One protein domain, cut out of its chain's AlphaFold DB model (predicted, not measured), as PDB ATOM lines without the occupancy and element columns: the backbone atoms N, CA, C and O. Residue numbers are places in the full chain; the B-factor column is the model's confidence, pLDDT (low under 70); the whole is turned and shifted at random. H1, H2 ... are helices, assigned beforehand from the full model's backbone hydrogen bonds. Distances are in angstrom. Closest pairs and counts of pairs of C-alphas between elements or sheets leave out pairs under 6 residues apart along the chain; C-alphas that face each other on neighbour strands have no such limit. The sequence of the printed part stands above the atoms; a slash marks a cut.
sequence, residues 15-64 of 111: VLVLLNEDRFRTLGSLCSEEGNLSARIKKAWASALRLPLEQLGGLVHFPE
ATOM      1  N   VAL A  15     -43.137  41.081   0.275       76.94
ATOM      2  CA  VAL A  15     -43.956  40.591   1.388       76.94
ATOM      3  C   VAL A  15     -43.036  40.124   2.508       76.94
ATOM      4  O   VAL A  15     -42.125  39.332   2.276       76.94
ATOM      5  N   LEU A  16     -43.290  40.609   3.723       81.12
ATOM      6  CA  LEU A  16     -42.711  40.079   4.954       81.12
ATOM      7  C   LEU A  16     -43.786  39.271   5.678       81.12
ATOM      8  O   LEU A  16     -44.870  39.790   5.934       81.12
ATOM      9  N   VAL A  17     -43.475  38.027   6.033       81.25
ATOM     10  CA  VAL A  17     -44.353  37.181   6.847       81.25
ATOM     11  C   VAL A  17     -43.680  36.967   8.196       81.25
ATOM     12  O   VAL A  17     -42.574  36.437   8.255       81.25
ATOM     13  N   LEU A  18     -44.344  37.394   9.268       80.75
ATOM     14  CA  LEU A  18     -43.911  37.152  10.641       80.75
ATOM     15  C   LEU A  18     -44.678  35.947  11.179       80.75
ATOM     16  O   LEU A  18     -45.906  35.913  11.108       80.75
ATOM     17  N   LEU A  19     -43.954  34.953  11.682       79.19
ATOM     18  CA  LEU A  19     -44.513  33.700  12.179       79.19
ATOM     19  C   LEU A  19     -43.965  33.421  13.575       79.19
ATOM     20  O   LEU A  19     -42.841  33.801  13.884       79.19
ATOM     21  N   ASN A  20     -44.761  32.739  14.397       76.06
ATOM     22  CA  ASN A  20     -44.290  32.242  15.682       76.06
ATOM     23  C   ASN A  20     -43.389  31.011  15.461       76.06
ATOM     24  O   ASN A  20     -43.817  30.031  14.837       76.06
ATOM     25  N   GLU A  21     -42.169  31.069  15.990       69.25
ATOM     26  CA  GLU A  21     -41.158  30.015  15.902       69.25
ATOM     27  C   GLU A  21     -41.627  28.690  16.519       69.25
ATOM     28  O   GLU A  21     -41.371  27.632  15.942       69.25
ATOM     29  N   ASP A  22     -42.417  28.738  17.597       64.38
ATOM     30  CA  ASP A  22     -42.947  27.543  18.275       64.38
ATOM     31  C   ASP A  22     -43.826  26.679  17.359       64.38
ATOM     32  O   ASP A  22     -43.969  25.471  17.554       64.38
ATOM     33  N   ARG A  23     -44.433  27.299  16.339       56.88
ATOM     34  CA  ARG A  23     -45.366  26.644  15.413       56.88
ATOM     35  C   ARG A  23     -44.789  26.477  14.007       56.88
ATOM     36  O   ARG A  23     -45.216  25.581  13.281       56.88
ATOM     37  N   PHE A  24     -43.824  27.315  13.625       63.91
ATOM     38  CA  PHE A  24     -43.209  27.338  12.297       63.91
ATOM     39  C   PHE A  24     -41.700  27.578  12.403       63.91
ATOM     40  O   PHE A  24     -41.198  28.652  12.088       63.91
ATOM     41  N   ARG A  25     -40.974  26.546  12.839       59.22
ATOM     42  CA  ARG A  25     -39.544  26.643  13.157       59.22
ATOM     43  C   ARG A  25     -38.634  26.900  11.951       59.22
ATOM     44  O   ARG A  25     -37.560  27.450  12.124       59.22
ATOM     45  N   THR A  26     -39.011  26.484  10.738       61.50
ATOM     46  CA  THR A  26     -38.201  26.711   9.523       61.50
ATOM     47  C   THR A  26     -39.072  26.851   8.269       61.50
ATOM     48  O   THR A  26     -40.176  26.299   8.204       61.50
ATOM     49  N   LEU A  27     -38.568  27.538   7.231       59.69
ATOM     50  CA  LEU A  27     -39.220  27.539   5.904       59.69
ATOM     51  C   LEU A  27     -39.256  26.141   5.252       59.69
ATOM     52  O   LEU A  27     -40.130  25.869   4.423       59.69
ATOM     53  N   GLY A  28     -38.320  25.263   5.623       60.91
ATOM     54  CA  GLY A  28     -38.007  24.024   4.910       60.91
ATOM     55  C   GLY A  28     -37.331  24.273   3.554       60.91
ATOM     56  O   GLY A  28     -36.891  25.380   3.252       60.91
ATOM     57  N   SER A  29     -37.224  23.228   2.730       57.47
ATOM     58  CA  SER A  29     -36.617  23.321   1.395       57.47
ATOM     59  C   SER A  29     -37.427  24.222   0.461       57.47
ATOM     60  O   SER A  29     -38.562  23.900   0.111       57.47
ATOM     61  N   LEU A  30     -36.808  25.308  -0.007       58.38
ATOM     62  CA  LEU A  30     -37.405  26.267  -0.946       58.38
ATOM     63  C   LEU A  30     -37.771  25.642  -2.302       58.38
ATOM     64  O   LEU A  30     -38.584  26.206  -3.036       58.38
ATOM     65  N   CYS A  31     -37.192  24.487  -2.635       56.22
ATOM     66  CA  CYS A  31     -37.473  23.737  -3.859       56.22
ATOM     67  C   CYS A  31     -38.565  22.676  -3.678       56.22
ATOM     68  O   CYS A  31     -38.984  22.076  -4.660       56.22
ATOM     69  N   SER A  32     -39.025  22.418  -2.451       57.66
ATOM     70  CA  SER A  32     -40.072  21.420  -2.235       57.66
ATOM     71  C   SER A  32     -41.436  21.956  -2.658       57.66
ATOM     72  O   SER A  32     -41.760  23.128  -2.439       57.66
ATOM     73  N   GLU A  33     -42.243  21.081  -3.246       56.50
ATOM     74  CA  GLU A  33     -43.601  21.397  -3.690       56.50
ATOM     75  C   GLU A  33     -44.652  21.106  -2.610       56.50
ATOM     76  O   GLU A  33     -45.759  21.650  -2.660       56.50
ATOM     77  N   GLU A  34     -44.296  20.319  -1.584       57.16
ATOM     78  CA  GLU A  34     -45.200  19.883  -0.518       57.16
ATOM     79  C   GLU A  34     -44.522  19.825   0.863       57.16
ATOM     80  O   GLU A  34     -43.306  19.914   1.004       57.16
ATOM     81  N   GLY A  35     -45.328  19.714   1.921       65.69
ATOM     82  CA  GLY A  35     -44.853  19.408   3.276       65.69
ATOM     83  C   GLY A  35     -44.199  20.550   4.060       65.69
ATOM     84  O   GLY A  35     -44.186  20.485   5.286       65.69
ATOM     85  N   ASN A  36     -43.725  21.623   3.417       73.44
ATOM     86  CA  ASN A  36     -43.043  22.719   4.114       73.44
ATOM     87  C   ASN A  36     -43.674  24.107   3.926       73.44
ATOM     88  O   ASN A  36     -44.587  24.321   3.123       73.44
ATOM     89  N   LEU A  37     -43.218  25.062   4.736       75.00
ATOM     90  CA  LEU A  37     -43.778  26.408   4.797       75.00
ATOM     91  C   LEU A  37     -43.573  27.176   3.482       75.00
ATOM     92  O   LEU A  37     -44.472  27.904   3.065       75.00
ATOM     93  N   SER A  38     -42.459  26.957   2.777       73.69
ATOM     94  CA  SER A  38     -42.238  27.558   1.455       73.69
ATOM     95  C   SER A  38     -43.289  27.104   0.429       73.69
ATOM     96  O   SER A  38     -43.854  27.936  -0.284       73.69
ATOM     97  N   ALA A  39     -43.646  25.814   0.425       74.19
ATOM     98  CA  ALA A  39     -44.706  25.268  -0.416       74.19
ATOM     99  C   ALA A  39     -46.077  25.857  -0.051       74.19
ATOM    100  O   ALA A  39     -46.857  26.213  -0.935       74.19
ATOM    101  N   ARG A  40     -46.362  26.035   1.246       79.12
ATOM    102  CA  ARG A  40     -47.598  26.688   1.715       79.12
ATOM    103  C   ARG A  40     -47.691  28.141   1.252       79.12
ATOM    104  O   ARG A  40     -48.752  28.549   0.788       79.12
ATOM    105  N   ILE A  41     -46.594  28.897   1.320       79.88
ATOM    106  CA  ILE A  41     -46.533  30.282   0.830       79.88
ATOM    107  C   ILE A  41     -46.783  30.323  -0.682       79.88
ATOM    108  O   ILE A  41     -47.622  31.100  -1.134       79.88
ATOM    109  N   LYS A  42     -46.133  29.449  -1.465       78.75
ATOM    110  CA  LYS A  42     -46.367  29.348  -2.918       78.75
ATOM    111  C   LYS A  42     -47.827  29.007  -3.239       78.75
ATOM    112  O   LYS A  42     -48.427  29.685  -4.067       78.75
ATOM    113  N   LYS A  43     -48.421  28.021  -2.553       77.31
ATOM    114  CA  LYS A  43     -49.837  27.626  -2.712       77.31
ATOM    115  C   LYS A  43     -50.799  28.768  -2.361       77.31
ATOM    116  O   LYS A  43     -51.735  29.031  -3.113       77.31
ATOM    117  N   ALA A  44     -50.545  29.493  -1.272       79.69
ATOM    118  CA  ALA A  44     -51.342  30.662  -0.893       79.69
ATOM    119  C   ALA A  44     -51.237  31.790  -1.934       79.69
ATOM    120  O   ALA A  44     -52.249  32.380  -2.309       79.69
ATOM    121  N   TRP A  45     -50.033  32.042  -2.455       79.69
ATOM    122  CA  TRP A  45     -49.806  33.020  -3.520       79.69
ATOM    123  C   TRP A  45     -50.511  32.621  -4.828       79.69
ATOM    124  O   TRP A  45     -51.147  33.463  -5.461       79.69
ATOM    125  N   ALA A  46     -50.492  31.329  -5.183       79.38
ATOM    126  CA  ALA A  46     -51.242  30.759  -6.311       79.38
ATOM    127  C   ALA A  46     -52.729  31.073  -6.204       79.38
ATOM    128  O   ALA A  46     -53.344  31.589  -7.136       79.38
ATOM    129  N   SER A  47     -53.287  30.779  -5.028       78.38
ATOM    130  CA  SER A  47     -54.700  30.960  -4.725       78.38
ATOM    131  C   SER A  47     -55.100  32.433  -4.797       78.38
ATOM    132  O   SER A  47     -56.101  32.762  -5.434       78.38
ATOM    133  N   ALA A  48     -54.282  33.330  -4.235       75.69
ATOM    134  CA  ALA A  48     -54.515  34.771  -4.289       75.69
ATOM    135  C   ALA A  48     -54.513  35.316  -5.728       75.69
ATOM    136  O   ALA A  48     -55.312  36.194  -6.056       75.69
ATOM    137  N   LEU A  49     -53.650  34.774  -6.593       75.81
ATOM    138  CA  LEU A  49     -53.555  35.159  -8.005       75.81
ATOM    139  C   LEU A  49     -54.496  34.371  -8.928       75.81
ATOM    140  O   LEU A  49     -54.596  34.704 -10.106       75.81
ATOM    141  N   ARG A  50     -55.195  33.350  -8.407       78.62
ATOM    142  CA  ARG A  50     -56.003  32.385  -9.178       78.62
ATOM    143  C   ARG A  50     -55.217  31.734 -10.324       78.62
ATOM    144  O   ARG A  50     -55.759  31.512 -11.403       78.62
ATOM    145  N   LEU A  51     -53.940  31.441 -10.079       77.38
ATOM    146  CA  LEU A  51     -53.048  30.799 -11.042       77.38
ATOM    147  C   LEU A  51     -52.789  29.332 -10.665       77.38
ATOM    148  O   LEU A  51     -52.673  29.025  -9.474       77.38
ATOM    149  N   PRO A  52     -52.650  28.426 -11.652       72.56
ATOM    150  CA  PRO A  52     -52.158  27.072 -11.416       72.56
ATOM    151  C   PRO A  52     -50.731  27.088 -10.848       72.56
ATOM    152  O   PRO A  52     -49.914  27.926 -11.234       72.56
ATOM    153  N   LEU A  53     -50.405  26.136  -9.969       66.56
ATOM    154  CA  LEU A  53     -49.065  25.998  -9.373       66.56
ATOM    155  C   LEU A  53     -47.961  25.808 -10.421       66.56
ATOM    156  O   LEU A  53     -46.863  26.330 -10.260       66.56
ATOM    157  N   GLU A  54     -48.274  25.139 -11.526       66.81
ATOM    158  CA  GLU A  54     -47.368  24.941 -12.663       66.81
ATOM    159  C   GLU A  54     -46.952  26.271 -13.313       66.81
ATOM    160  O   GLU A  54     -45.840  26.409 -13.813       66.81
ATOM    161  N   GLN A  55     -47.825  27.283 -13.258       64.75
ATOM    162  CA  GLN A  55     -47.559  28.617 -13.800       64.75
ATOM    163  C   GLN A  55     -46.844  29.529 -12.796       64.75
ATOM    164  O   GLN A  55     -46.423  30.621 -13.168       64.75
ATOM    165  N   LEU A  56     -46.681  29.097 -11.537       62.97
ATOM    166  CA  LEU A  56     -45.955  29.834 -10.497       62.97
ATOM    167  C   LEU A  56     -44.438  29.656 -10.541       62.97
ATOM    168  O   LEU A  56     -43.739  30.374  -9.815       62.97
ATOM    169  N   GLY A  57     -43.924  28.725 -11.348       56.47
ATOM    170  CA  GLY A  57     -42.490  28.506 -11.515       56.47
ATOM    171  C   GLY A  57     -41.773  29.811 -11.874       56.47
ATOM    172  O   GLY A  57     -41.918  30.322 -12.977       56.47
ATOM    173  N   GLY A  58     -41.033  30.377 -10.916       62.47
ATOM    174  CA  GLY A  58     -40.291  31.635 -11.076       62.47
ATOM    175  C   GLY A  58     -41.026  32.924 -10.674       62.47
ATOM    176  O   GLY A  58     -40.406  33.983 -10.680       62.47
ATOM    177  N   LEU A  59     -42.306  32.874 -10.278       65.38
ATOM    178  CA  LEU A  59     -43.055  34.065  -9.832       65.38
ATOM    179  C   LEU A  59     -42.807  34.433  -8.362       65.38
ATOM    180  O   LEU A  59     -42.981  35.588  -7.979       65.38
ATOM    181  N   VAL A  60     -42.413  33.461  -7.535       69.38
ATOM    182  CA  VAL A  60     -42.055  33.683  -6.129       69.38
ATOM    183  C   VAL A  60     -40.545  33.579  -5.993       69.38
ATOM    184  O   VAL A  60     -39.976  32.494  -6.100       69.38
ATOM    185  N   HIS A  61     -39.901  34.715  -5.741       75.56
ATOM    186  CA  HIS A  61     -38.465  34.789  -5.511       75.56
ATOM    187  C   HIS A  61     -38.174  34.860  -4.008       75.56
ATOM    188  O   HIS A  61     -38.536  35.834  -3.344       75.56
ATOM    189  N   PHE A  62     -37.495  33.843  -3.478       77.88
ATOM    190  CA  PHE A  62     -36.938  33.882  -2.129       77.88
ATOM    191  C   PHE A  62     -35.515  34.447  -2.210       77.88
ATOM    192  O   PHE A  62     -34.688  33.867  -2.907       77.88
ATOM    193  N   PRO A  63     -35.216  35.571  -1.539       74.81
ATOM    194  CA  PRO A  63     -33.878  36.142  -1.569       74.81
ATOM    195  C   PRO A  63     -32.889  35.264  -0.797       74.81
ATOM    196  O   PRO A  63     -33.284  34.482   0.068       74.81
ATOM    197  N   GLU A  64     -31.596  35.460  -1.045       74.88
ATOM    198  CA  GLU A  64     -30.548  34.868  -0.214       74.88
ATOM    199  C   GLU A  64     -30.729  35.276   1.256       74.88
ATOM    200  O   GLU A  64     -30.997  36.448   1.566       74.88
TER     201      GLU A  64
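What this domain is: This is residues 15 to 64 of the 111 residues of the protein "Inovirus Gp2 family protein" of Rheinheimera sp (UniProt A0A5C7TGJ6). This domain has little regular structure: a long loop, residues 15 to 36, leads into one helix, H1, whose far end bears the short helix H2, and a tail, residues 57 to 64, folds back from there. Residues 18 to 23 of the loop stick out. The printed part has 50 residues, with 17 in H1 then H2 and no named strand; the class is all helix. It is compact, with a radius of gyration of the C-alphas of 11.2 A and spans of 32 by 21 by 19 A.

Where its parts are: Start at C-alpha 15, (-43.956, 40.591, 1.388). Find H1, residues 37 to 49, from C-alpha 37 at (-43.778, 26.408, 4.797), 18.3 A long. H2, residues 53 to 56, is 5.1 A long and ends at (-45.955, 29.834, -10.497).

How they stand to each other: Look at residues 42 to 46, with which alone H1 touches H2; the closest C-alphas, Ala 46 and Leu 53, are 6.1 A apart. Their link is tight. In H1 every O i to N i+4 pair is within hydrogen-bond range; H2 is too short for one.

The domain as a whole: The C-alphas farthest apart, Asp 22 and Gln 55, are 32.4 A apart. The printed part has no cut. Confidence is under 70 at residues 21 to 35 and 53 to 60.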